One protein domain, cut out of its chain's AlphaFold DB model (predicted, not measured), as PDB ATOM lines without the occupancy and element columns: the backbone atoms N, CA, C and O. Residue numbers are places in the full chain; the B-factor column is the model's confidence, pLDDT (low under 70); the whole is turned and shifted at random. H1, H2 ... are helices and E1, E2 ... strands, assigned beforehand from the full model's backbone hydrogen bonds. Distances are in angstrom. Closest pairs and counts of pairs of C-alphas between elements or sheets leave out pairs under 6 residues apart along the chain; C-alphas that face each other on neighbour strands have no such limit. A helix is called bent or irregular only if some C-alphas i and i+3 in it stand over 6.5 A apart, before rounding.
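This is residues 419 to 513 and 569 to 647 of the 741 residues of an uncharacterized protein of Phycomyces blakesleeanus (strain ATCC 8743b / DSM 1359 / FGSC 10004 / NBRC 33097 / NRRL 1555) (UniProt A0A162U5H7). Look first for a small sheet of three strands with the helices H2, H5 and H7 on one of its faces; the helical hairpin of H1 and H2 makes one end of the body, and at the other end the bent helix H6 turns a corner, its second arm H6b near H7 and H8. H4 lies deep in the body, and residues 464 to 484, a long stretch with no named element, are tied to both edge strands by short pairings. The 174 printed residues hold eight named helices and three named strands, in the order H1 H2 E1 H3 E2 H4 H5 E3 H6 H7 H8. The class is mostly helix, and the sheet, in the order E2 E1 E3, is mixed. The whole is compact, with a radius of gyration of the C-alphas of 15.9 A, and rounded, with spans of 44 by 34 by 30 A.

Begin with H1, residues 424 to 433, and H2, residues 436 to 448: they form a helical hairpin at a steep tilt of 42 degrees, and H2 touches H1 with residues 438 to 442 alone, closest at the C-alphas of Leu 431 and Ser 439, 5.0 A apart. Next find the inner strand E1, residues 451 to 455. H3, residues 457 to 463, only grazes the sheet, with residues 457 to 460. The edge strand E2, residues 485 to 488, is antiparallel to E1; N 453 and O 487 are 2.8 A apart, within hydrogen-bond range. H4, residues 491 to 496, touches H1, with the C-alphas of Ser 424 and Arg 495 4.4 A apart. H5, residues 499 to 507, touches H1 at a shallow tilt of 30 degrees, closest at the C-alphas of Leu 427 and Leu 502, 6.8 A apart. The other edge strand, E3, residues 569 to 573, is parallel to E1; N 452 and O 570 are 2.7 A apart, within hydrogen-bond range. H5 lies over E3 at a height over the sheet of 8.7 A. H6, residues 580 to 601, was assigned as one helix by its hydrogen bonds but is bent, with C-alphas 587 and 590 8.0 A apart; its arms H6a, to 587, and H6b, from 590, stand about perpendicular at 87 degrees. H6a and H3 only just touch, with 3 pairs of C-alphas within 8 A, the closest being Asp 459 and Tyr 582, 7.5 A apart. H7, residues 610 to 625, touches H4 with its residues 619 to 623 alone, at a shallow tilt of 26 degrees; the C-alphas of Phe 496 and Leu 623 are 7.0 A apart. H2, H5 and H7 on one face of the sheet make two layers, one of helices and one of strands. H8, residues 630 to 637, is close to but not clearly touching H7, with the C-alphas of Leu 623 and Leu 633 7.0 A apart. Every O i to N i+4 pair is within hydrogen-bond range in H1, H2, H3, H6a, H6b, H7 and H8; in H4 it is 0 of 2, beside 2 of 3 O i to N i+3 pairs, and in H5 1 of 5, beside 5 of 6. H4 is only just irregular, with C-alphas 492 and 495 6.6 A apart.

Find C-alpha 424 at (-30.574, 36.026, 23.419); from there H1 runs 14.2 A, and H2 then runs 17.9 A. E1 measures 13.1 A, and E3 13.2 A from C-alpha 569 at (-25.311, 36.011, 44.632). H5 measures 14.1 A, H6b 15.0 A and H7 22.6 A. H8 ends at C-alpha 637, (-21.012, 22.577, 21.917).

The two C-alphas farthest apart, Glu 437 and Asn 590, are 46.2 A apart. Residues 514 to 568 are not printed, and C-alphas 513 and 569 are 10.6 A apart across the cut. The link from H3 to E2, 21 residues, is long. Mean pLDDT of the printed part is 78.7; 52 residues are under 70, among them residues 576 to 597, 599 to 612 and 640 to 647.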
ATOM      1  N   PHE A 419     -31.032  26.658  16.215       49.97
ATOM      2  CA  PHE A 419     -30.935  26.604  17.661       49.97
ATOM      3  C   PHE A 419     -32.266  26.999  18.294       49.97
ATOM      4  O   PHE A 419     -32.483  28.161  18.620       49.97
ATOM      5  N   ASN A 420     -33.124  26.003  18.535       63.09
ATOM      6  CA  ASN A 420     -34.393  26.109  19.278       63.09
ATOM      7  C   ASN A 420     -34.264  26.656  20.719       63.09
ATOM      8  O   ASN A 420     -35.243  26.691  21.458       63.09
ATOM      9  N   TYR A 421     -33.066  27.062  21.136       73.19
ATOM     10  CA  TYR A 421     -32.722  27.367  22.518       73.19
ATOM     11  C   TYR A 421     -31.915  28.658  22.675       73.19
ATOM     12  O   TYR A 421     -31.520  28.972  23.790       73.19
ATOM     13  N   ASP A 422     -31.638  29.404  21.601       84.94
ATOM     14  CA  ASP A 422     -30.975  30.706  21.717       84.94
ATOM     15  C   ASP A 422     -31.990  31.815  22.039       84.94
ATOM     16  O   ASP A 422     -32.603  32.421  21.166       84.94
ATOM     17  N   ASN A 423     -32.166  32.067  23.328       86.94
ATOM     18  CA  ASN A 423     -33.043  33.068  23.923       86.94
ATOM     19  C   ASN A 423     -32.349  34.433  24.118       86.94
ATOM     20  O   ASN A 423     -32.785  35.233  24.950       86.94
ATOM     21  N   SER A 424     -31.282  34.734  23.369       87.19
ATOM     22  CA  SER A 424     -30.574  36.026  23.419       87.19
ATOM     23  C   SER A 424     -31.498  37.229  23.176       87.19
ATOM     24  O   SER A 424     -31.463  38.196  23.939       87.19
ATOM     25  N   ALA A 425     -32.392  37.134  22.189       82.50
ATOM     26  CA  ALA A 425     -33.402  38.149  21.893       82.50
ATOM     27  C   ALA A 425     -34.362  38.388  23.074       82.50
ATOM     28  O   ALA A 425     -34.703  39.528  23.396       82.50
ATOM     29  N   TYR A 426     -34.780  37.310  23.751       84.75
ATOM     30  CA  TYR A 426     -35.632  37.405  24.938       84.75
ATOM     31  C   TYR A 426     -34.894  38.065  26.099       84.75
ATOM     32  O   TYR A 426     -35.444  38.940  26.766       84.75
ATOM     33  N   LEU A 427     -33.633  37.681  26.315       91.12
ATOM     34  CA  LEU A 427     -32.771  38.295  27.315       91.12
ATOM     35  C   LEU A 427     -32.583  39.798  27.047       91.12
ATOM     36  O   LEU A 427     -32.673  40.576  27.997       91.12
ATOM     37  N   ASP A 428     -32.390  40.236  25.795       88.00
ATOM     38  CA  ASP A 428     -32.283  41.669  25.456       88.00
ATOM     39  C   ASP A 428     -33.572  42.432  25.748       88.00
ATOM     40  O   ASP A 428     -33.543  43.482  26.397       88.00
ATOM     41  N   ALA A 429     -34.715  41.885  25.331       85.00
ATOM     42  CA  ALA A 429     -36.017  42.488  25.588       85.00
ATOM     43  C   ALA A 429     -36.297  42.583  27.096       85.00
ATOM     44  O   ALA A 429     -36.735  43.625  27.592       85.00
ATOM     45  N   LEU A 430     -35.968  41.531  27.851       89.31
ATOM     46  CA  LEU A 430     -36.093  41.507  29.303       89.31
ATOM     47  C   LEU A 430     -35.204  42.572  29.956       89.31
ATOM     48  O   LEU A 430     -35.682  43.370  30.763       89.31
ATOM     49  N   LEU A 431     -33.921  42.624  29.585       91.81
ATOM     50  CA  LEU A 431     -32.963  43.605  30.092       91.81
ATOM     51  C   LEU A 431     -33.357  45.036  29.715       91.81
ATOM     52  O   LEU A 431     -33.117  45.947  30.503       91.81
ATOM     53  N   THR A 432     -33.968  45.249  28.554       88.19
ATOM     54  CA  THR A 432     -34.481  46.557  28.127       88.19
ATOM     55  C   THR A 432     -35.691  46.964  28.968       88.19
ATOM     56  O   THR A 432     -35.724  48.071  29.509       88.19
ATOM     57  N   LYS A 433     -36.635  46.041  29.187       88.38
ATOM     58  CA  LYS A 433     -37.840  46.257  30.001       88.38
ATOM     59  C   LYS A 433     -37.539  46.602  31.463       88.38
ATOM     60  O   LYS A 433     -38.304  47.331  32.089       88.38
ATOM     61  N   MET A 434     -36.432  46.113  32.024       91.56
ATOM     62  CA  MET A 434     -36.031  46.437  33.402       91.56
ATOM     63  C   MET A 434     -35.648  47.916  33.606       91.56
ATOM     64  O   MET A 434     -35.595  48.370  34.753       91.56
ATOM     65  N   GLY A 435     -35.372  48.660  32.532       92.25
ATOM     66  CA  GLY A 435     -34.813  50.008  32.589       92.25
ATOM     67  C   GLY A 435     -33.293  50.011  32.822       92.25
ATOM     68  O   GLY A 435     -32.720  49.015  33.275       92.25
ATOM     69  N   PRO A 436     -32.604  51.126  32.529       92.38
ATOM     70  CA  PRO A 436     -31.145  51.162  32.404       92.38
ATOM     71  C   PRO A 436     -30.401  50.798  33.696       92.38
ATOM     72  O   PRO A 436     -29.414  50.065  33.644       92.38
ATOM     73  N   GLU A 437     -30.872  51.258  34.857       90.81
ATOM     74  CA  GLU A 437     -30.199  51.009  36.141       90.81
ATOM     75  C   GLU A 437     -30.290  49.542  36.577       90.81
ATOM     76  O   GLU A 437     -29.275  48.920  36.902       90.81
ATOM     77  N   ARG A 438     -31.495  48.957  36.540       91.50
ATOM     78  CA  ARG A 438     -31.711  47.548  36.903       91.50
ATOM     79  C   ARG A 438     -31.079  46.609  35.886       91.50
ATOM     80  O   ARG A 438     -30.444  45.642  36.287       91.50
ATOM     81  N   SER A 439     -31.201  46.932  34.597       93.00
ATOM     82  CA  SER A 439     -30.517  46.219  33.518       93.00
ATOM     83  C   SER A 439     -29.019  46.174  33.778       93.00
ATOM     84  O   SER A 439     -28.446  45.095  33.829       93.00
ATOM     85  N   LYS A 440     -28.388  47.326  34.042       92.50
ATOM     86  CA  LYS A 440     -26.960  47.400  34.363       92.50
ATOM     87  C   LYS A 440     -26.593  46.516  35.557       92.50
ATOM     88  O   LYS A 440     -25.636  45.763  35.451       92.50
ATOM     89  N   SER A 441     -27.374  46.564  36.638       91.62
ATOM     90  CA  SER A 441     -27.174  45.700  37.810       91.62
ATOM     91  C   SER A 441     -27.188  44.216  37.421       91.62
ATOM     92  O   SER A 441     -26.223  43.506  37.684       91.62
ATOM     93  N   VAL A 442     -28.222  43.755  36.705       94.19
ATOM     94  CA  VAL A 442     -28.332  42.357  36.246       94.19
ATOM     95  C   VAL A 442     -27.195  41.976  35.292       94.19
ATOM     96  O   VAL A 442     -26.648  40.884  35.405       94.19
ATOM     97  N   LYS A 443     -26.782  42.875  34.393       94.19
ATOM     98  CA  LYS A 443     -25.619  42.656  33.520       94.19
ATOM     99  C   LYS A 443     -24.337  42.488  34.332       94.19
ATOM    100  O   LYS A 443     -23.573  41.572  34.056       94.19
ATOM    101  N   ASP A 444     -24.129  43.317  35.352       92.06
ATOM    102  CA  ASP A 444     -22.982  43.192  36.252       92.06
ATOM    103  C   ASP A 444     -23.038  41.857  37.032       92.06
ATOM    104  O   ASP A 444     -22.004  41.219  37.183       92.06
ATOM    105  N   PHE A 445     -24.224  41.371  37.444       92.06
ATOM    106  CA  PHE A 445     -24.412  40.024  38.033       92.06
ATOM    107  C   PHE A 445     -24.007  38.897  37.079       92.06
ATOM    108  O   PHE A 445     -23.263  37.997  37.466       92.06
ATOM    109  N   ILE A 446     -24.471  38.971  35.830       93.50
ATOM    110  CA  ILE A 446     -24.133  38.005  34.779       93.50
ATOM    111  C   ILE A 446     -22.616  37.988  34.553       93.50
ATOM    112  O   ILE A 446     -22.003  36.927  34.573       93.50
ATOM    113  N   ILE A 447     -21.998  39.161  34.387       92.19
ATOM    114  CA  ILE A 447     -20.557  39.299  34.119       92.19
ATOM    115  C   ILE A 447     -19.714  38.858  35.319       92.19
ATOM    116  O   ILE A 447     -18.599  38.373  35.146       92.19
ATOM    117  N   ASN A 448     -20.222  39.024  36.536       89.50
ATOM    118  CA  ASN A 448     -19.521  38.629  37.746       89.50
ATOM    119  C   ASN A 448     -19.469  37.117  37.988       89.50
ATOM    120  O   ASN A 448     -18.675  36.700  38.831       89.50
ATOM    121  N   ASP A 449     -20.256  36.314  37.271       89.88
ATOM    122  CA  ASP A 449     -20.558  34.919  37.628       89.88
ATOM    123  C   ASP A 449     -21.274  34.794  38.986       89.88
ATOM    124  O   ASP A 449     -21.132  33.803  39.698       89.88
ATOM    125  N   ASP A 450     -22.047  35.812  39.366       91.25
ATOM    126  CA  ASP A 450     -22.774  35.868  40.642       91.25
ATOM    127  C   ASP A 450     -24.223  35.385  40.512       91.25
ATOM    128  O   ASP A 450     -25.078  35.661  41.359       91.25
ATOM    129  N   ILE A 451     -24.516  34.653  39.439       93.69
ATOM    130  CA  ILE A 451     -25.802  34.008  39.236       93.69
ATOM    131  C   ILE A 451     -25.602  32.501  39.237       93.69
ATOM    132  O   ILE A 451     -24.763  31.966  38.518       93.69
ATOM    133  N   PHE A 452     -26.408  31.825  40.039       94.25
ATOM    134  CA  PHE A 452     -26.386  30.392  40.248       94.25
ATOM    135  C   PHE A 452     -27.694  29.756  39.776       94.25
ATOM    136  O   PHE A 452     -28.720  30.426  39.679       94.25
ATOM    137  N   ILE A 453     -27.683  28.450  39.535       93.88
ATOM    138  CA  ILE A 453     -28.881  27.614  39.445       93.88
ATOM    139  C   ILE A 453     -28.897  26.706  40.670       93.88
ATOM    140  O   ILE A 453     -27.942  25.966  40.912       93.88
ATOM    141  N   GLY A 454     -29.974  26.778  41.450       93.75
ATOM    142  CA  GLY A 454     -30.190  25.875  42.572       93.75
ATOM    143  C   GLY A 454     -30.528  24.466  42.079       93.75
ATOM    144  O   GLY A 454     -31.363  24.334  41.182       93.75
ATOM    145  N   MET A 455     -29.918  23.446  42.687       89.75
ATOM    146  CA  MET A 455     -30.062  22.022  42.353       89.75
ATOM    147  C   MET A 455     -30.434  21.168  43.566       89.75
ATOM    148  O   MET A 455     -29.951  21.427  44.675       89.75
ATOM    149  N   ASP A 456     -31.273  20.150  43.356       90.19
ATOM    150  CA  ASP A 456     -31.581  19.165  44.393       90.19
ATOM    151  C   ASP A 456     -30.460  18.121  44.531       90.19
ATOM    152  O   ASP A 456     -29.587  17.974  43.673       90.19
ATOM    153  N   LYS A 457     -30.458  17.397  45.651       88.50
ATOM    154  CA  LYS A 457     -29.466  16.369  45.963       88.50
ATOM    155  C   LYS A 457     -29.477  15.233  44.949       88.50
ATOM    156  O   LYS A 457     -28.407  14.767  44.573       88.50
ATOM    157  N   GLU A 458     -30.659  14.832  44.498       85.06
ATOM    158  CA  GLU A 458     -30.835  13.756  43.521       85.06
ATOM    159  C   GLU A 458     -30.162  14.100  42.183       85.06
ATOM    160  O   GLU A 458     -29.440  13.276  41.619       85.06
ATOM    161  N   ASP A 459     -30.305  15.345  41.720       80.25
ATOM    162  CA  ASP A 459     -29.673  15.806  40.478       80.25
ATOM    163  C   ASP A 459     -28.146  15.866  40.601       80.25
ATOM    164  O   ASP A 459     -27.412  15.538  39.666       80.25
ATOM    165  N   VAL A 460     -27.647  16.275  41.770       81.06
ATOM    166  CA  VAL A 460     -26.209  16.361  42.044       81.06
ATOM    167  C   VAL A 460     -25.559  14.985  42.140       81.06
ATOM    168  O   VAL A 460     -24.471  14.789  41.596       81.06
ATOM    169  N   GLU A 461     -26.212  14.028  42.801       81.44
ATOM    170  CA  GLU A 461     -25.733  12.645  42.893       81.44
ATOM    171  C   GLU A 461     -25.640  11.978  41.513       81.44
ATOM    172  O   GLU A 461     -24.716  11.199  41.272       81.44
ATOM    173  N   LEU A 462     -26.549  12.336  40.599       70.50
ATOM    174  CA  LEU A 462     -26.556  11.855  39.222       70.50
ATOM    175  C   LEU A 462     -25.406  12.442  38.401       70.50
ATOM    176  O   LEU A 462     -24.678  11.719  37.724       70.50
ATOM    177  N   LEU A 463     -25.240  13.760  38.455       68.06
ATOM    178  CA  LEU A 463     -24.282  14.450  37.603       68.06
ATOM    179  C   LEU A 463     -22.844  14.255  38.110       68.06
ATOM    180  O   LEU A 463     -21.911  14.160  37.309       68.06
ATOM    181  N   LYS A 464     -22.645  14.218  39.434       70.12
ATOM    182  CA  LYS A 464     -21.334  14.174  40.106       70.12
ATOM    183  C   LYS A 464     -20.333  15.315  39.784       70.12
ATOM    184  O   LYS A 464     -19.133  15.075  39.953       70.12
ATOM    185  N   PRO A 465     -20.700  16.559  39.388       63.09
ATOM    186  CA  PRO A 465     -19.726  17.635  39.354       63.09
ATOM    187  C   PRO A 465     -19.045  17.869  40.687       63.09
ATOM    188  O   PRO A 465     -19.656  18.066  41.732       63.09
ATOM    189  N   SER A 466     -17.730  17.969  40.611       66.06
ATOM    190  CA  SER A 466     -16.874  18.449  41.691       66.06
ATOM    191  C   SER A 466     -16.989  19.960  41.939       66.06
ATOM    192  O   SER A 466     -16.267  20.492  42.776       66.06
ATOM    193  N   SER A 467     -17.828  20.666  41.182       67.62
ATOM    194  CA  SER A 467     -17.913  22.132  41.119       67.62
ATOM    195  C   SER A 467     -19.210  22.708  41.699       67.62
ATOM    196  O   SER A 467     -19.431  23.917  41.619       67.62
ATOM    197  N   TYR A 468     -20.051  21.878  42.316       83.19
ATOM    198  CA  TYR A 468     -21.202  22.357  43.074       83.19
ATOM    199  C   TYR A 468     -20.776  23.004  44.383       83.19
ATOM    200  O   TYR A 468     -19.917  22.494  45.102       83.19
ATOM    201  N   SER A 469     -21.441  24.101  44.725       86.75
ATOM    202  CA  SER A 469     -21.335  24.689  46.056       86.75
ATOM    203  C   SER A 469     -22.555  24.308  46.882       86.75
ATOM    204  O   SER A 469     -23.681  24.366  46.393       86.75
ATOM    205  N   LEU A 470     -22.345  23.921  48.139       90.25
ATOM    206  CA  LEU A 470     -23.448  23.732  49.076       90.25
ATOM    207  C   LEU A 470     -24.101  25.081  49.356       90.25
ATOM    208  O   LEU A 470     -23.419  26.043  49.707       90.25
ATOM    209  N   THR A 471     -25.425  25.138  49.300       92.31
ATOM    210  CA  THR A 471     -26.177  26.366  49.572       92.31
ATOM    211  C   THR A 471     -25.895  26.916  50.961       92.31
ATOM    212  O   THR A 471     -25.787  28.124  51.130       92.31
ATOM    213  N   SER A 472     -25.688  26.046  51.955       90.38
ATOM    214  CA  SER A 472     -25.297  26.433  53.318       90.38
ATOM    215  C   SER A 472     -23.924  27.098  53.399       90.38
ATOM    216  O   SER A 472     -23.647  27.833  54.344       90.38
ATOM    217  N   GLU A 473     -23.054  26.825  52.428       86.50
ATOM    218  CA  GLU A 473     -21.760  27.483  52.284       86.50
ATOM    219  C   GLU A 473     -21.875  28.763  51.455       86.50
ATOM    220  O   GLU A 473     -20.887  29.492  51.364       86.50
ATOM    221  N   THR A 474     -23.052  29.049  50.871       85.88
ATOM    222  CA  THR A 474     -23.299  30.172  49.966       85.88
ATOM    223  C   THR A 474     -24.288  31.228  50.448       85.88
ATOM    224  O   THR A 474     -25.401  30.935  50.862       85.88
ATOM    225  N   ASN A 475     -23.896  32.499  50.348       89.19
ATOM    226  CA  ASN A 475     -24.778  33.645  50.511       89.19
ATOM    227  C   ASN A 475     -25.533  33.906  49.201       89.19
ATOM    228  O   ASN A 475     -25.210  34.827  48.451       89.19
ATOM    229  N   VAL A 476     -26.508  33.045  48.924       92.56
ATOM    230  CA  VAL A 476     -27.391  33.141  47.760       92.56
ATOM    231  C   VAL A 476     -28.788  33.585  48.173       92.56
ATOM    232  O   VAL A 476     -29.280  33.266  49.256       92.56
ATOM    233  N   THR A 477     -29.458  34.309  47.287       94.56
ATOM    234  CA  THR A 477     -30.876  34.667  47.410       94.56
ATOM    235  C   THR A 477     -31.607  34.367  46.109       94.56
ATOM    236  O   THR A 477     -30.978  34.037  45.116       94.56
ATOM    237  N   GLY A 478     -32.929  34.482  46.086       95.56
ATOM    238  CA  GLY A 478     -33.736  34.225  44.893       95.56
ATOM    239  C   GLY A 478     -34.436  32.863  44.897       95.56
ATOM    240  O   GLY A 478     -34.382  32.128  45.889       95.56
ATOM    241  N   PRO A 479     -35.158  32.537  43.811       95.75
ATOM    242  CA  PRO A 479     -36.036  31.376  43.753       95.75
ATOM    243  C   PRO A 479     -35.327  30.038  43.962       95.75
ATOM    244  O   PRO A 479     -35.946  29.136  44.514       95.75
ATOM    245  N   GLY A 480     -34.063  29.891  43.562       95.56
ATOM    246  CA  GLY A 480     -33.281  28.656  43.712       95.56
ATOM    247  C   GLY A 480     -32.531  28.526  45.042       95.56
ATOM    248  O   GLY A 480     -31.994  27.463  45.344       95.56
ATOM    249  N   ALA A 481     -32.527  29.565  45.883       95.38
ATOM    250  CA  ALA A 481     -31.713  29.612  47.105       95.38
ATOM    251  C   ALA A 481     -32.163  28.644  48.217       95.38
ATOM    252  O   ALA A 481     -31.494  28.525  49.236       95.38
ATOM    253  N   HIS A 482     -33.310  27.979  48.066       94.62
ATOM    254  CA  HIS A 482     -33.789  26.967  49.014       94.62
ATOM    255  C   HIS A 482     -33.292  25.553  48.685       94.62
ATOM    256  O   HIS A 482     -33.441  24.655  49.511       94.62
ATOM    257  N   LEU A 483     -32.741  25.351  47.487       94.19
ATOM    258  CA  LEU A 483     -32.218  24.062  47.046       94.19
ATOM    259  C   LEU A 483     -30.842  23.817  47.677       94.19
ATOM    260  O   LEU A 483     -30.152  24.791  47.960       94.19
ATOM    261  N   PRO A 484     -30.437  22.568  47.958       94.06
ATOM    262  CA  PRO A 484     -29.229  22.262  48.732       94.06
ATOM    263  C   PRO A 484     -27.907  22.569  48.019       94.06
ATOM    264  O   PRO A 484     -26.902  22.789  48.700       94.06
ATOM    265  N   TYR A 485     -27.900  22.622  46.687       92.69
ATOM    266  CA  TYR A 485     -26.698  22.870  45.892       92.69
ATOM    267  C   TYR A 485     -26.881  24.042  44.931       92.69
ATOM    268  O   TYR A 485     -28.001  24.373  44.547       92.69
ATOM    269  N   GLN A 486     -25.771  24.661  44.538       92.56
ATOM    270  CA  GLN A 486     -25.714  25.816  43.647       92.56
ATOM    271  C   GLN A 486     -24.675  25.590  42.543       92.56
ATOM    272  O   GLN A 486     -23.544  25.177  42.823       92.56
ATOM    273  N   VAL A 487     -25.050  25.907  41.301       90.06
ATOM    274  CA  VAL A 487     -24.174  25.876  40.115       90.06
ATOM    275  C   VAL A 487     -23.980  27.278  39.567       90.06
ATOM    276  O   VAL A 487     -24.979  27.871  39.174       90.06
ATOM    277  N   PRO A 488     -22.751  27.814  39.485       90.06
ATOM    278  CA  PRO A 488     -22.525  29.120  38.873       90.06
ATOM    279  C   PRO A 488     -22.821  29.069  37.371       90.06
ATOM    280  O   PRO A 488     -22.369  28.153  36.685       90.06
ATOM    281  N   VAL A 489     -23.557  30.052  36.854       90.88
ATOM    282  CA  VAL A 489     -23.897  30.167  35.432       90.88
ATOM    283  C   VAL A 489     -22.904  31.079  34.734       90.88
ATOM    284  O   VAL A 489     -22.834  32.269  35.031       90.88
ATOM    285  N   HIS A 490     -22.174  30.533  33.764       88.44
ATOM    286  CA  HIS A 490     -21.249  31.321  32.956       88.44
ATOM    287  C   HIS A 490     -22.009  32.359  32.089       88.44
ATOM    288  O   HIS A 490     -23.030  31.995  31.496       88.44
ATOM    289  N   PRO A 491     -21.523  33.614  31.929       89.69
ATOM    290  CA  PRO A 491     -22.193  34.695  31.203       89.69
ATOM    291  C   PRO A 491     -22.712  34.302  29.821       89.69
ATOM    292  O   PRO A 491     -23.842  34.612  29.452       89.69
ATOM    293  N   PHE A 492     -21.897  33.560  29.074       88.12
ATOM    294  CA  PHE A 492     -22.239  33.072  27.740       88.12
ATOM    295  C   PHE A 492     -23.489  32.171  27.719       88.12
ATOM    296  O   PHE A 492     -24.233  32.164  26.742       88.12
ATOM    297  N   LEU A 493     -23.768  31.438  28.801       90.88
ATOM    298  CA  LEU A 493     -24.865  30.468  28.860       90.88
ATOM    299  C   LEU A 493     -26.227  31.102  29.117       90.88
ATOM    300  O   LEU A 493     -27.243  30.439  28.919       90.88
ATOM    301  N   PHE A 494     -26.273  32.386  29.485       92.19
ATOM    302  CA  PHE A 494     -27.534  33.094  29.696       92.19
ATOM    303  C   PHE A 494     -28.418  33.113  28.457       92.19
ATOM    304  O   PHE A 494     -29.634  33.020  28.594       92.19
ATOM    305  N   ARG A 495     -27.832  33.157  27.253       91.12
ATOM    306  CA  ARG A 495     -28.618  33.057  26.016       91.12
ATOM    307  C   ARG A 495     -29.338  31.719  25.892       91.12
ATOM    308  O   ARG A 495     -30.360  31.672  25.242       91.12
ATOM    309  N   PHE A 496     -28.850  30.647  26.515       90.62
ATOM    310  CA  PHE A 496     -29.466  29.323  26.397       90.62
ATOM    311  C   PHE A 496     -30.478  29.013  27.501       90.62
ATOM    312  O   PHE A 496     -31.175  28.006  27.427       90.62
ATOM    313  N   LEU A 497     -30.587  29.866  28.526       90.50
ATOM    314  CA  LEU A 497     -31.556  29.658  29.598       90.50
ATOM    315  C   LEU A 497     -32.988  29.811  29.067       90.50
ATOM    316  O   LEU A 497     -33.243  30.726  28.281       90.50
ATOM    317  N   PRO A 498     -33.935  28.959  29.496       87.75
ATOM    318  CA  PRO A 498     -35.315  29.041  29.042       87.75
ATOM    319  C   PRO A 498     -35.995  30.326  29.557       87.75
ATOM    320  O   PRO A 498     -35.602  30.854  30.607       87.75
ATOM    321  N   PRO A 499     -37.037  30.830  28.865       87.25
ATOM    322  CA  PRO A 499     -37.690  32.095  29.209       87.25
ATOM    323  C   PRO A 499     -38.160  32.198  30.664       87.25
ATOM    324  O   PRO A 499     -38.046  33.258  31.269       87.25
ATOM    325  N   ASP A 500     -38.632  31.104  31.264       84.88
ATOM    326  CA  ASP A 500     -39.105  31.093  32.650       84.88
ATOM    327  C   ASP A 500     -37.968  31.196  33.681       84.88
ATOM    328  O   ASP A 500     -38.175  31.714  34.778       84.88
ATOM    329  N   MET A 501     -36.759  30.740  33.341       91.75
ATOM    330  CA  MET A 501     -35.559  30.986  34.145       91.75
ATOM    331  C   MET A 501     -35.038  32.405  33.938       91.75
ATOM    332  O   MET A 501     -34.643  33.056  34.904       91.75
ATOM    333  N   LEU A 502     -35.085  32.913  32.703       93.12
ATOM    334  CA  LEU A 502     -34.717  34.296  32.397       93.12
ATOM    335  C   LEU A 502     -35.631  35.296  33.109       93.12
ATOM    336  O   LEU A 502     -35.132  36.244  33.708       93.12
ATOM    337  N   ASP A 503     -36.940  35.051  33.158       91.94
ATOM    338  CA  ASP A 503     -37.909  35.895  33.866       91.94
ATOM    339  C   ASP A 503     -37.567  36.079  35.351       91.94
ATOM    340  O   ASP A 503     -37.819  37.144  35.925       91.94
ATOM    341  N   GLN A 504     -36.933  35.085  35.980       95.25
ATOM    342  CA  GLN A 504     -36.500  35.180  37.376       95.25
ATOM    343  C   GLN A 504     -35.421  36.258  37.576       95.25
ATOM    344  O   GLN A 504     -35.348  36.838  38.655       95.25
ATOM    345  N   LEU A 505     -34.647  36.625  36.546       95.25
ATOM    346  CA  LEU A 505     -33.640  37.696  36.628       95.25
ATOM    347  C   LEU A 505     -34.234  39.063  36.972       95.25
ATOM    348  O   LEU A 505     -33.532  39.922  37.506       95.25
ATOM    349  N   THR A 506     -35.532  39.269  36.738       93.50
ATOM    350  CA  THR A 506     -36.236  40.490  37.167       93.50
ATOM    351  C   THR A 506     -36.152  40.711  38.680       93.50
ATOM    352  O   THR A 506     -36.145  41.858  39.133       93.50
ATOM    353  N   GLY A 507     -36.019  39.633  39.462       91.06
ATOM    354  CA  GLY A 507     -35.829  39.684  40.909       91.06
ATOM    355  C   GLY A 507     -34.394  39.974  41.358       91.06
ATOM    356  O   GLY A 507     -34.195  40.264  42.537       91.06
ATOM    357  N   ALA A 508     -33.402  39.922  40.460       88.38
ATOM    358  CA  ALA A 508     -31.989  40.120  40.799       88.38
ATOM    359  C   ALA A 508     -31.582  41.605  40.872       88.38
ATOM    360  O   ALA A 508     -30.687  41.972  41.630       88.38
ATOM    361  N   GLY A 509     -32.269  42.479  40.127       74.94
ATOM    362  CA  GLY A 509     -31.919  43.901  39.987       74.94
ATOM    363  C   GLY A 509     -31.631  44.673  41.294       74.94
ATOM    364  O   GLY A 509     -30.655  45.428  41.313       74.94
ATOM    365  N   PRO A 510     -32.404  44.502  42.390       76.25
ATOM    366  CA  PRO A 510     -32.214  45.250  43.640       76.25
ATOM    367  C   PRO A 510     -31.033  44.792  44.508       76.25
ATOM    368  O   PRO A 510     -30.774  45.403  45.540       76.25
ATOM    369  N   LEU A 511     -30.359  43.697  44.152       79.31
ATOM    370  CA  LEU A 511     -29.361  43.055  45.015       79.31
ATOM    371  C   LEU A 511     -27.957  43.645  44.874       79.31
ATOM    372  O   LEU A 511     -27.054  43.266  45.621       79.31
ATOM    373  N   GLY A 512     -27.768  44.570  43.930       69.69
ATOM    374  CA  GLY A 512     -26.512  45.285  43.758       69.69
ATOM    375  C   GLY A 512     -26.164  46.060  45.026       69.69
ATOM    376  O   GLY A 512     -26.810  47.055  45.356       69.69
ATOM    377  N   GLY A 513     -25.139  45.599  45.745       67.69
ATOM    378  CA  GLY A 513     -24.611  46.299  46.909       67.69
ATOM    379  C   GLY A 513     -24.114  47.693  46.525       67.69
ATOM    380  O   GLY A 513     -23.558  47.915  45.445       67.69
ATOM    381  N   SER A 569     -25.111  36.553  45.972       92.25
ATOM    382  CA  SER A 569     -25.311  36.011  44.632       92.25
ATOM    383  C   SER A 569     -26.793  35.668  44.411       92.25
ATOM    384  O   SER A 569     -27.544  35.445  45.367       92.25
ATOM    385  N   TYR A 570     -27.253  35.627  43.162       95.00
ATOM    386  CA  TYR A 570     -28.647  35.318  42.831       95.00
ATOM    387  C   TYR A 570     -28.797  33.884  42.336       95.00
ATOM    388  O   TYR A 570     -28.119  33.478  41.410       95.00
ATOM    389  N   SER A 571     -29.704  33.109  42.914       96.00
ATOM    390  CA  SER A 571     -29.967  31.723  42.545       96.00
ATOM    391  C   SER A 571     -31.299  31.607  41.812       96.00
ATOM    392  O   SER A 571     -32.368  31.887  42.366       96.00
ATOM    393  N   LEU A 572     -31.224  31.167  40.562       95.50
ATOM    394  CA  LEU A 572     -32.348  30.777  39.727       95.50
ATOM    395  C   LEU A 572     -32.845  29.401  40.160       95.50
ATOM    396  O   LEU A 572     -32.068  28.483  40.426       95.50
ATOM    397  N   LYS A 573     -34.162  29.230  40.197       92.50
ATOM    398  CA  LYS A 573     -34.769  27.910  40.302       92.50
ATOM    399  C   LYS A 573     -34.681  27.246  38.933       92.50
ATOM    400  O   LYS A 573     -35.288  27.741  37.983       92.50
ATOM    401  N   GLY A 574     -33.935  26.142  38.856       84.62
ATOM    402  CA  GLY A 574     -33.880  25.300  37.666       84.62
ATOM    403  C   GLY A 574     -35.277  24.834  37.250       84.62
ATOM    404  O   GLY A 574     -36.137  24.567  38.097       84.62
ATOM    405  N   ASN A 575     -35.517  24.773  35.942       71.38
ATOM    406  CA  ASN A 575     -36.787  24.320  35.402       71.38
ATOM    407  C   ASN A 575     -36.784  22.791  35.225       71.38
ATOM    408  O   ASN A 575     -36.534  22.264  34.146       71.38
ATOM    409  N   TYR A 576     -37.122  22.067  36.294       63.78
ATOM    410  CA  TYR A 576     -37.257  20.602  36.278       63.78
ATOM    411  C   TYR A 576     -38.515  20.100  35.554       63.78
ATOM    412  O   TYR A 576     -38.860  18.927  35.681       63.78
ATOM    413  N   ILE A 577     -39.254  20.953  34.818       48.81
ATOM    414  CA  ILE A 577     -40.544  20.586  34.189       48.81
ATOM    415  C   ILE A 577     -40.414  19.406  33.219       48.81
ATOM    416  O   ILE A 577     -41.415  18.802  32.831       48.81
ATOM    417  N   THR A 578     -39.203  18.980  32.889       47.25
ATOM    418  CA  THR A 578     -39.018  17.629  32.402       47.25
ATOM    419  C   THR A 578     -38.348  16.779  33.479       47.25
ATOM    420  O   THR A 578     -37.157  16.919  33.743       47.25
ATOM    421  N   GLY A 579     -39.041  15.731  33.934       44.28
ATOM    422  CA  GLY A 579     -38.389  14.490  34.382       44.28
ATOM    423  C   GLY A 579     -37.505  13.850  33.289       44.28
ATOM    424  O   GLY A 579     -37.203  12.662  33.352       44.28
ATOM    425  N   SER A 580     -37.121  14.624  32.262       47.06
ATOM    426  CA  SER A 580     -36.167  14.271  31.243       47.06
ATOM    427  C   SER A 580     -34.754  14.412  31.748       47.06
ATOM    428  O   SER A 580     -34.041  13.544  31.355       47.06
ATOM    429  N   CYS A 581     -34.297  15.318  32.629       48.25
ATOM    430  CA  CYS A 581     -32.865  15.266  33.014       48.25
ATOM    431  C   CYS A 581     -32.484  13.884  33.581       48.25
ATOM    432  O   CYS A 581     -31.566  13.242  33.076       48.25
ATOM    433  N   TYR A 582     -33.282  13.350  34.508       48.78
ATOM    434  CA  TYR A 582     -33.119  11.984  35.014       48.78
ATOM    435  C   TYR A 582     -33.246  10.913  33.913       48.78
ATOM    436  O   TYR A 582     -32.367  10.068  33.780       48.78
ATOM    437  N   ASN A 583     -34.288  10.956  33.074       51.97
ATOM    438  CA  ASN A 583     -34.459   9.980  31.985       51.97
ATOM    439  C   ASN A 583     -33.458  10.162  30.829       51.97
ATOM    440  O   ASN A 583     -33.125   9.205  30.157       51.97
ATOM    441  N   TYR A 584     -32.942  11.356  30.611       54.31
ATOM    442  CA  TYR A 584     -32.013  11.768  29.569       54.31
ATOM    443  C   TYR A 584     -30.622  11.300  29.950       54.31
ATOM    444  O   TYR A 584     -29.996  10.590  29.178       54.31
ATOM    445  N   PHE A 585     -30.179  11.586  31.177       58.72
ATOM    446  CA  PHE A 585     -28.926  11.044  31.686       58.72
ATOM    447  C   PHE A 585     -29.003   9.533  31.873       58.72
ATOM    448  O   PHE A 585     -28.037   8.870  31.547       58.72
ATOM    449  N   ARG A 586     -30.133   8.953  32.300       57.53
ATOM    450  CA  ARG A 586     -30.255   7.492  32.448       57.53
ATOM    451  C   ARG A 586     -30.348   6.746  31.109       57.53
ATOM    452  O   ARG A 586     -29.776   5.670  30.981       57.53
ATOM    453  N   ILE A 587     -31.065   7.277  30.113       55.41
ATOM    454  CA  ILE A 587     -31.201   6.647  28.783       55.41
ATOM    455  C   ILE A 587     -29.959   6.915  27.922       55.41
ATOM    456  O   ILE A 587     -29.576   6.059  27.128       55.41
ATOM    457  N   GLN A 588     -29.300   8.063  28.096       56.25
ATOM    458  CA  GLN A 588     -28.125   8.453  27.320       56.25
ATOM    459  C   GLN A 588     -26.829   8.499  28.126       56.25
ATOM    460  O   GLN A 588     -25.875   9.088  27.640       56.25
ATOM    461  N   GLU A 589     -26.720   7.874  29.304       60.22
ATOM    462  CA  GLU A 589     -25.493   7.960  30.117       60.22
ATOM    463  C   GLU A 589     -24.271   7.593  29.278       60.22
ATOM    464  O   GLU A 589     -23.309   8.341  29.214       60.22
ATOM    465  N   ASN A 590     -24.359   6.515  28.501       62.75
ATOM    466  CA  ASN A 590     -23.277   6.083  27.621       62.75
ATOM    467  C   ASN A 590     -23.027   7.026  26.432       62.75
ATOM    468  O   ASN A 590     -21.884   7.159  25.996       62.75
ATOM    469  N   GLU A 591     -24.059   7.685  25.905       64.25
ATOM    470  CA  GLU A 591     -23.941   8.591  24.757       64.25
ATOM    471  C   GLU A 591     -23.443   9.969  25.195       64.25
ATOM    472  O   GLU A 591     -22.501  10.481  24.609       64.25
ATOM    473  N   VAL A 592     -23.977  10.518  26.286       60.88
ATOM    474  CA  VAL A 592     -23.515  11.739  26.948       60.88
ATOM    475  C   VAL A 592     -22.108  11.557  27.496       60.88
ATOM    476  O   VAL A 592     -21.251  12.388  27.232       60.88
ATOM    477  N   LEU A 593     -21.812  10.464  28.201       64.75
ATOM    478  CA  LEU A 593     -20.459  10.178  28.676       64.75
ATOM    479  C   LEU A 593     -19.522   9.904  27.493       64.75
ATOM    480  O   LEU A 593     -18.351  10.263  27.554       64.75
ATOM    481  N   GLY A 594     -20.027   9.323  26.401       68.81
ATOM    482  CA  GLY A 594     -19.322   9.160  25.129       68.81
ATOM    483  C   GLY A 594     -19.030  10.491  24.438       68.81
ATOM    484  O   GLY A 594     -17.922  10.686  23.961       68.81
ATOM    485  N   ILE A 595     -19.972  11.428  24.461       66.44
ATOM    486  CA  ILE A 595     -19.880  12.806  23.971       66.44
ATOM    487  C   ILE A 595     -18.892  13.601  24.807       66.44
ATOM    488  O   ILE A 595     -18.017  14.256  24.262       66.44
ATOM    489  N   VAL A 596     -19.013  13.520  26.126       66.50
ATOM    490  CA  VAL A 596     -18.136  14.149  27.105       66.50
ATOM    491  C   VAL A 596     -16.731  13.605  26.893       66.50
ATOM    492  O   VAL A 596     -15.800  14.372  26.678       66.50
ATOM    493  N   LYS A 597     -16.571  12.279  26.808       69.19
ATOM    494  CA  LYS A 597     -15.302  11.640  26.448       69.19
ATOM    495  C   LYS A 597     -14.836  12.026  25.050       69.19
ATOM    496  O   LYS A 597     -13.642  12.180  24.874       69.19
ATOM    497  N   GLN A 598     -15.696  12.191  24.048       70.31
ATOM    498  CA  GLN A 598     -15.307  12.562  22.681       70.31
ATOM    499  C   GLN A 598     -14.841  14.017  22.616       70.31
ATOM    500  O   GLN A 598     -13.803  14.310  22.023       70.31
ATOM    501  N   PHE A 599     -15.575  14.906  23.279       66.25
ATOM    502  CA  PHE A 599     -15.218  16.296  23.495       66.25
ATOM    503  C   PHE A 599     -13.849  16.341  24.177       66.25
ATOM    504  O   PHE A 599     -12.891  16.812  23.571       66.25
ATOM    505  N   PHE A 600     -13.705  15.687  25.334       64.00
ATOM    506  CA  PHE A 600     -12.469  15.643  26.122       64.00
ATOM    507  C   PHE A 600     -11.335  14.769  25.550       64.00
ATOM    508  O   PHE A 600     -10.195  14.908  25.982       64.00
ATOM    509  N   SER A 601     -11.587  13.888  24.579       62.81
ATOM    510  CA  SER A 601     -10.551  13.054  23.935       62.81
ATOM    511  C   SER A 601     -10.020  13.656  22.643       62.81
ATOM    512  O   SER A 601      -8.980  13.208  22.148       62.81
ATOM    513  N   SER A 602     -10.677  14.685  22.093       65.56
ATOM    514  CA  SER A 602     -10.136  15.379  20.929       65.56
ATOM    515  C   SER A 602      -8.750  15.946  21.269       65.56
ATOM    516  O   SER A 602      -8.499  16.389  22.392       65.56
ATOM    517  N   LYS A 603      -7.804  15.914  20.314       58.16
ATOM    518  CA  LYS A 603      -6.394  16.322  20.526       58.16
ATOM    519  C   LYS A 603      -6.237  17.718  21.163       58.16
ATOM    520  O   LYS A 603      -5.203  17.975  21.770       58.16
ATOM    521  N   ARG A 604      -7.266  18.577  21.089       56.97
ATOM    522  CA  ARG A 604      -7.360  19.874  21.788       56.97
ATOM    523  C   ARG A 604      -7.365  19.772  23.321       56.97
ATOM    524  O   ARG A 604      -7.052  20.758  23.981       56.97
ATOM    525  N   HIS A 605      -7.701  18.624  23.911       54.06
ATOM    526  CA  HIS A 605      -7.936  18.489  25.355       54.06
ATOM    527  C   HIS A 605      -6.819  17.839  26.162       54.06
ATOM    528  O   HIS A 605      -6.832  17.963  27.382       54.06
ATOM    529  N   LYS A 606      -5.791  17.258  25.528       57.34
ATOM    530  CA  LYS A 606      -4.604  16.779  26.268       57.34
ATOM    531  C   LYS A 606      -3.851  17.903  26.999       57.34
ATOM    532  O   LYS A 606      -3.053  17.619  27.880       57.34
ATOM    533  N   THR A 607      -4.122  19.160  26.648       60.31
ATOM    534  CA  THR A 607      -3.592  20.366  27.298       60.31
ATOM    535  C   THR A 607      -4.633  21.104  28.144       60.31
ATOM    536  O   THR A 607      -4.359  22.209  28.600       60.31
ATOM    537  N   MET A 608      -5.847  20.560  28.316       61.44
ATOM    538  CA  MET A 608      -6.888  21.231  29.099       61.44
ATOM    539  C   MET A 608      -6.515  21.217  30.579       61.44
ATOM    540  O   MET A 608      -6.312  20.146  31.156       61.44
ATOM    541  N   GLY A 609      -6.453  22.397  31.192       65.62
ATOM    542  CA  GLY A 609      -6.314  22.505  32.637       65.62
ATOM    543  C   GLY A 609      -7.517  21.888  33.352       65.62
ATOM    544  O   GLY A 609      -8.622  21.794  32.813       65.62
ATOM    545  N   ARG A 610      -7.319  21.474  34.602       66.06
ATOM    546  CA  ARG A 610      -8.399  20.946  35.447       66.06
ATOM    547  C   ARG A 610      -9.534  21.967  35.648       66.06
ATOM    548  O   ARG A 610     -10.696  21.577  35.692       66.06
ATOM    549  N   SER A 611      -9.212  23.260  35.719       63.31
ATOM    550  CA  SER A 611     -10.179  24.367  35.808       63.31
ATOM    551  C   SER A 611     -11.093  24.438  34.580       63.31
ATOM    552  O   SER A 611     -12.316  24.458  34.716       63.31
ATOM    553  N   ASP A 612     -10.512  24.390  33.383       67.25
ATOM    554  CA  ASP A 612     -11.244  24.390  32.117       67.25
ATOM    555  C   ASP A 612     -12.194  23.184  32.023       67.25
ATOM    556  O   ASP A 612     -13.346  23.316  31.593       67.25
ATOM    557  N   PHE A 613     -11.735  22.003  32.459       70.12
ATOM    558  CA  PHE A 613     -12.568  20.800  32.529       70.12
ATOM    559  C   PHE A 613     -13.793  21.024  33.426       70.12
ATOM    560  O   PHE A 613     -14.913  20.696  33.030       70.12
ATOM    561  N   HIS A 614     -13.609  21.637  34.600       71.44
ATOM    562  CA  HIS A 614     -14.713  21.966  35.503       71.44
ATOM    563  C   HIS A 614     -15.683  22.989  34.902       71.44
ATOM    564  O   HIS A 614     -16.891  22.767  34.970       71.44
ATOM    565  N   SER A 615     -15.188  24.055  34.262       71.75
ATOM    566  CA  SER A 615     -16.046  25.041  33.579       71.75
ATOM    567  C   SER A 615     -16.872  24.392  32.464       71.75
ATOM    568  O   SER A 615     -18.083  24.595  32.364       71.75
ATOM    569  N   THR A 616     -16.251  23.510  31.678       73.19
ATOM    570  CA  THR A 616     -16.933  22.761  30.612       73.19
ATOM    571  C   THR A 616     -17.982  21.807  31.180       73.19
ATOM    572  O   THR A 616     -19.100  21.743  30.673       73.19
ATOM    573  N   SER A 617     -17.653  21.081  32.250       75.44
ATOM    574  CA  SER A 617     -18.591  20.172  32.914       75.44
ATOM    575  C   SER A 617     -19.791  20.929  33.485       75.44
ATOM    576  O   SER A 617     -20.927  20.498  33.298       75.44
ATOM    577  N   ASN A 618     -19.559  22.073  34.137       79.56
ATOM    578  CA  ASN A 618     -20.623  22.958  34.614       79.56
ATOM    579  C   ASN A 618     -21.489  23.443  33.464       79.56
ATOM    580  O   ASN A 618     -22.710  23.386  33.546       79.56
ATOM    581  N   THR A 619     -20.853  23.871  32.379       82.81
ATOM    582  CA  THR A 619     -21.536  24.329  31.176       82.81
ATOM    583  C   THR A 619     -22.459  23.252  30.621       82.81
ATOM    584  O   THR A 619     -23.629  23.522  30.365       82.81
ATOM    585  N   PHE A 620     -21.969  22.018  30.505       79.19
ATOM    586  CA  PHE A 620     -22.777  20.885  30.072       79.19
ATOM    587  C   PHE A 620     -23.969  20.645  31.006       79.19
ATOM    588  O   PHE A 620     -25.092  20.478  30.538       79.19
ATOM    589  N   CYS A 621     -23.741  20.680  32.323       79.19
ATOM    590  CA  CYS A 621     -24.806  20.515  33.313       79.19
ATOM    591  C   CYS A 621     -25.864  21.616  33.187       79.19
ATOM    592  O   CYS A 621     -27.051  21.317  33.146       79.19
ATOM    593  N   ILE A 622     -25.450  22.878  33.072       84.12
ATOM    594  CA  ILE A 622     -26.359  24.019  32.914       84.12
ATOM    595  C   ILE A 622     -27.181  23.869  31.644       84.12
ATOM    596  O   ILE A 622     -28.396  24.009  31.700       84.12
ATOM    597  N   LEU A 623     -26.540  23.557  30.517       84.00
ATOM    598  CA  LEU A 623     -27.242  23.373  29.252       84.00
ATOM    599  C   LEU A 623     -28.220  22.194  29.322       84.00
ATOM    600  O   LEU A 623     -29.338  22.314  28.830       84.00
ATOM    601  N   ALA A 624     -27.876  21.099  30.002       75.88
ATOM    602  CA  ALA A 624     -28.817  20.006  30.242       75.88
ATOM    603  C   ALA A 624     -30.032  20.463  31.079       75.88
ATOM    604  O   ALA A 624     -31.170  20.132  30.747       75.88
ATOM    605  N   LEU A 625     -29.816  21.312  32.093       77.69
ATOM    606  CA  LEU A 625     -30.886  21.894  32.920       77.69
ATOM    607  C   LEU A 625     -31.816  22.846  32.152       77.69
ATOM    608  O   LEU A 625     -32.895  23.164  32.649       77.69
ATOM    609  N   THR A 626     -31.445  23.283  30.944       78.88
ATOM    610  CA  THR A 626     -32.336  24.082  30.082       78.88
ATOM    611  C   THR A 626     -33.424  23.246  29.398       78.88
ATOM    612  O   THR A 626     -34.334  23.811  28.796       78.88
ATOM    613  N   GLY A 627     -33.361  21.909  29.490       74.38
ATOM    614  CA  GLY A 627     -34.260  21.006  28.760       74.38
ATOM    615  C   GLY A 627     -33.901  20.863  27.277       74.38
ATOM    616  O   GLY A 627     -34.758  20.527  26.458       74.38
ATOM    617  N   MET A 628     -32.647  21.156  26.923       77.25
ATOM    618  CA  MET A 628     -32.121  21.023  25.567       77.25
ATOM    619  C   MET A 628     -32.006  19.553  25.149       77.25
ATOM    620  O   MET A 628     -31.555  18.715  25.929       77.25
ATOM    621  N   SER A 629     -32.394  19.230  23.909       75.56
ATOM    622  CA  SER A 629     -32.186  17.885  23.358       75.56
ATOM    623  C   SER A 629     -30.688  17.583  23.186       75.56
ATOM    624  O   SER A 629     -29.884  18.491  22.988       75.56
ATOM    625  N   SER A 630     -30.297  16.305  23.183       70.06
ATOM    626  CA  SER A 630     -28.884  15.898  23.036       70.06
ATOM    627  C   SER A 630     -28.273  16.351  21.725       70.06
ATOM    628  O   SER A 630     -27.142  16.833  21.667       70.06
ATOM    629  N   LYS A 631     -29.068  16.285  20.660       78.38
ATOM    630  CA  LYS A 631     -28.653  16.739  19.340       78.38
ATOM    631  C   LYS A 631     -28.385  18.243  19.325       78.38
ATOM    632  O   LYS A 631     -27.382  18.661  18.748       78.38
ATOM    633  N   ASP A 632     -29.243  19.032  19.965       80.12
ATOM    634  CA  ASP A 632     -29.106  20.490  20.006       80.12
ATOM    635  C   ASP A 632     -27.975  20.914  20.942       80.12
ATOM    636  O   ASP A 632     -27.181  21.779  20.580       80.12
ATOM    637  N   LEU A 633     -27.816  20.220  22.070       80.25
ATOM    638  CA  LEU A 633     -26.689  20.377  22.986       80.25
ATOM    639  C   LEU A 633     -25.362  20.151  22.272       80.25
ATOM    640  O   LEU A 633     -24.451  20.974  22.355       80.25
ATOM    641  N   MET A 634     -25.278  19.080  21.485       77.88
ATOM    642  CA  MET A 634     -24.119  18.825  20.638       77.88
ATOM    643  C   MET A 634     -23.952  19.852  19.535       77.88
ATOM    644  O   MET A 634     -22.820  20.184  19.191       77.88
ATOM    645  N   GLY A 635     -25.056  20.346  18.982       82.81
ATOM    646  CA  GLY A 635     -25.048  21.456  18.045       82.81
ATOM    647  C   GLY A 635     -24.362  22.671  18.653       82.81
ATOM    648  O   GLY A 635     -23.449  23.195  18.029       82.81
ATOM    649  N   VAL A 636     -24.761  23.071  19.866       80.62
ATOM    650  CA  VAL A 636     -24.225  24.234  20.591       80.62
ATOM    651  C   VAL A 636     -22.748  24.035  20.925       80.62
ATOM    652  O   VAL A 636     -21.933  24.889  20.600       80.62
ATOM    653  N   ILE A 637     -22.388  22.881  21.494       77.75
ATOM    654  CA  ILE A 637     -21.012  22.577  21.917       77.75
ATOM    655  C   ILE A 637     -20.039  22.501  20.728       77.75
ATOM    656  O   ILE A 637     -18.857  22.805  20.874       77.75
ATOM    657  N   LYS A 638     -20.505  22.071  19.548       78.50
ATOM    658  CA  LYS A 638     -19.665  21.943  18.344       78.50
ATOM    659  C   LYS A 638     -19.460  23.255  17.586       78.50
ATOM    660  O   LYS A 638     -18.724  23.233  16.600       78.50
ATOM    661  N   ARG A 639     -20.119  24.354  17.960       74.44
ATOM    662  CA  ARG A 639     -19.968  25.615  17.226       74.44
ATOM    663  C   ARG A 639     -18.570  26.193  17.431       74.44
ATOM    664  O   ARG A 639     -17.999  26.111  18.513       74.44
ATOM    665  N   ASP A 640     -18.065  26.845  16.390       65.75
ATOM    666  CA  ASP A 640     -16.783  27.552  16.441       65.75
ATOM    667  C   ASP A 640     -16.825  28.790  17.361       65.75
ATOM    668  O   ASP A 640     -15.778  29.275  17.771       65.75
ATOM    669  N   ASP A 641     -18.014  29.303  17.713       66.19
ATOM    670  CA  ASP A 641     -18.196  30.380  18.706       66.19
ATOM    671  C   ASP A 641     -18.162  29.864  20.161       66.19
ATOM    672  O   ASP A 641     -17.842  30.612  21.089       66.19
ATOM    673  N   PHE A 642     -18.372  28.559  20.351       68.88
ATOM    674  CA  PHE A 642     -18.160  27.820  21.594       68.88
ATOM    675  C   PHE A 642     -16.671  27.480  21.804       68.88
ATOM    676  O   PHE A 642     -16.316  26.469  22.413       68.88
ATOM    677  N   ASP A 643     -15.765  28.285  21.247       64.12
ATOM    678  CA  ASP A 643     -14.331  28.081  21.417       64.12
ATOM    679  C   ASP A 643     -13.904  28.464  22.840       64.12
ATOM    680  O   ASP A 643     -14.419  29.416  23.421       64.12
ATOM    681  N   ARG A 644     -12.922  27.751  23.406       54.88
ATOM    682  CA  ARG A 644     -12.510  27.828  24.831       54.88
ATOM    683  C   ARG A 644     -12.415  29.238  25.418       54.88
ATOM    684  O   ARG A 644     -12.668  29.419  26.605       54.88
ATOM    685  N   LYS A 645     -12.032  30.220  24.598       56.47
ATOM    686  CA  LYS A 645     -11.865  31.624  24.993       56.47
ATOM    687  C   LYS A 645     -13.146  32.251  25.550       56.47
ATOM    688  O   LYS A 645     -13.047  33.241  26.265       56.47
ATOM    689  N   THR A 646     -14.320  31.704  25.234       56.16
ATOM    690  CA  THR A 646     -15.614  32.225  25.690       56.16
ATOM    691  C   THR A 646     -16.111  31.608  26.997       56.16
ATOM    692  O   THR A 646     -17.097  32.115  27.514       56.16
ATOM    693  N   LEU A 647     -15.462  30.567  27.547       57.78
ATOM    694  CA  LEU A 647     -15.916  29.837  28.752       57.78
ATOM    695  C   LEU A 647     -14.954  29.909  29.950       57.78
ATOM    696  O   LEU A 647     -15.242  29.366  31.022       57.78
TER     697      LEU A 647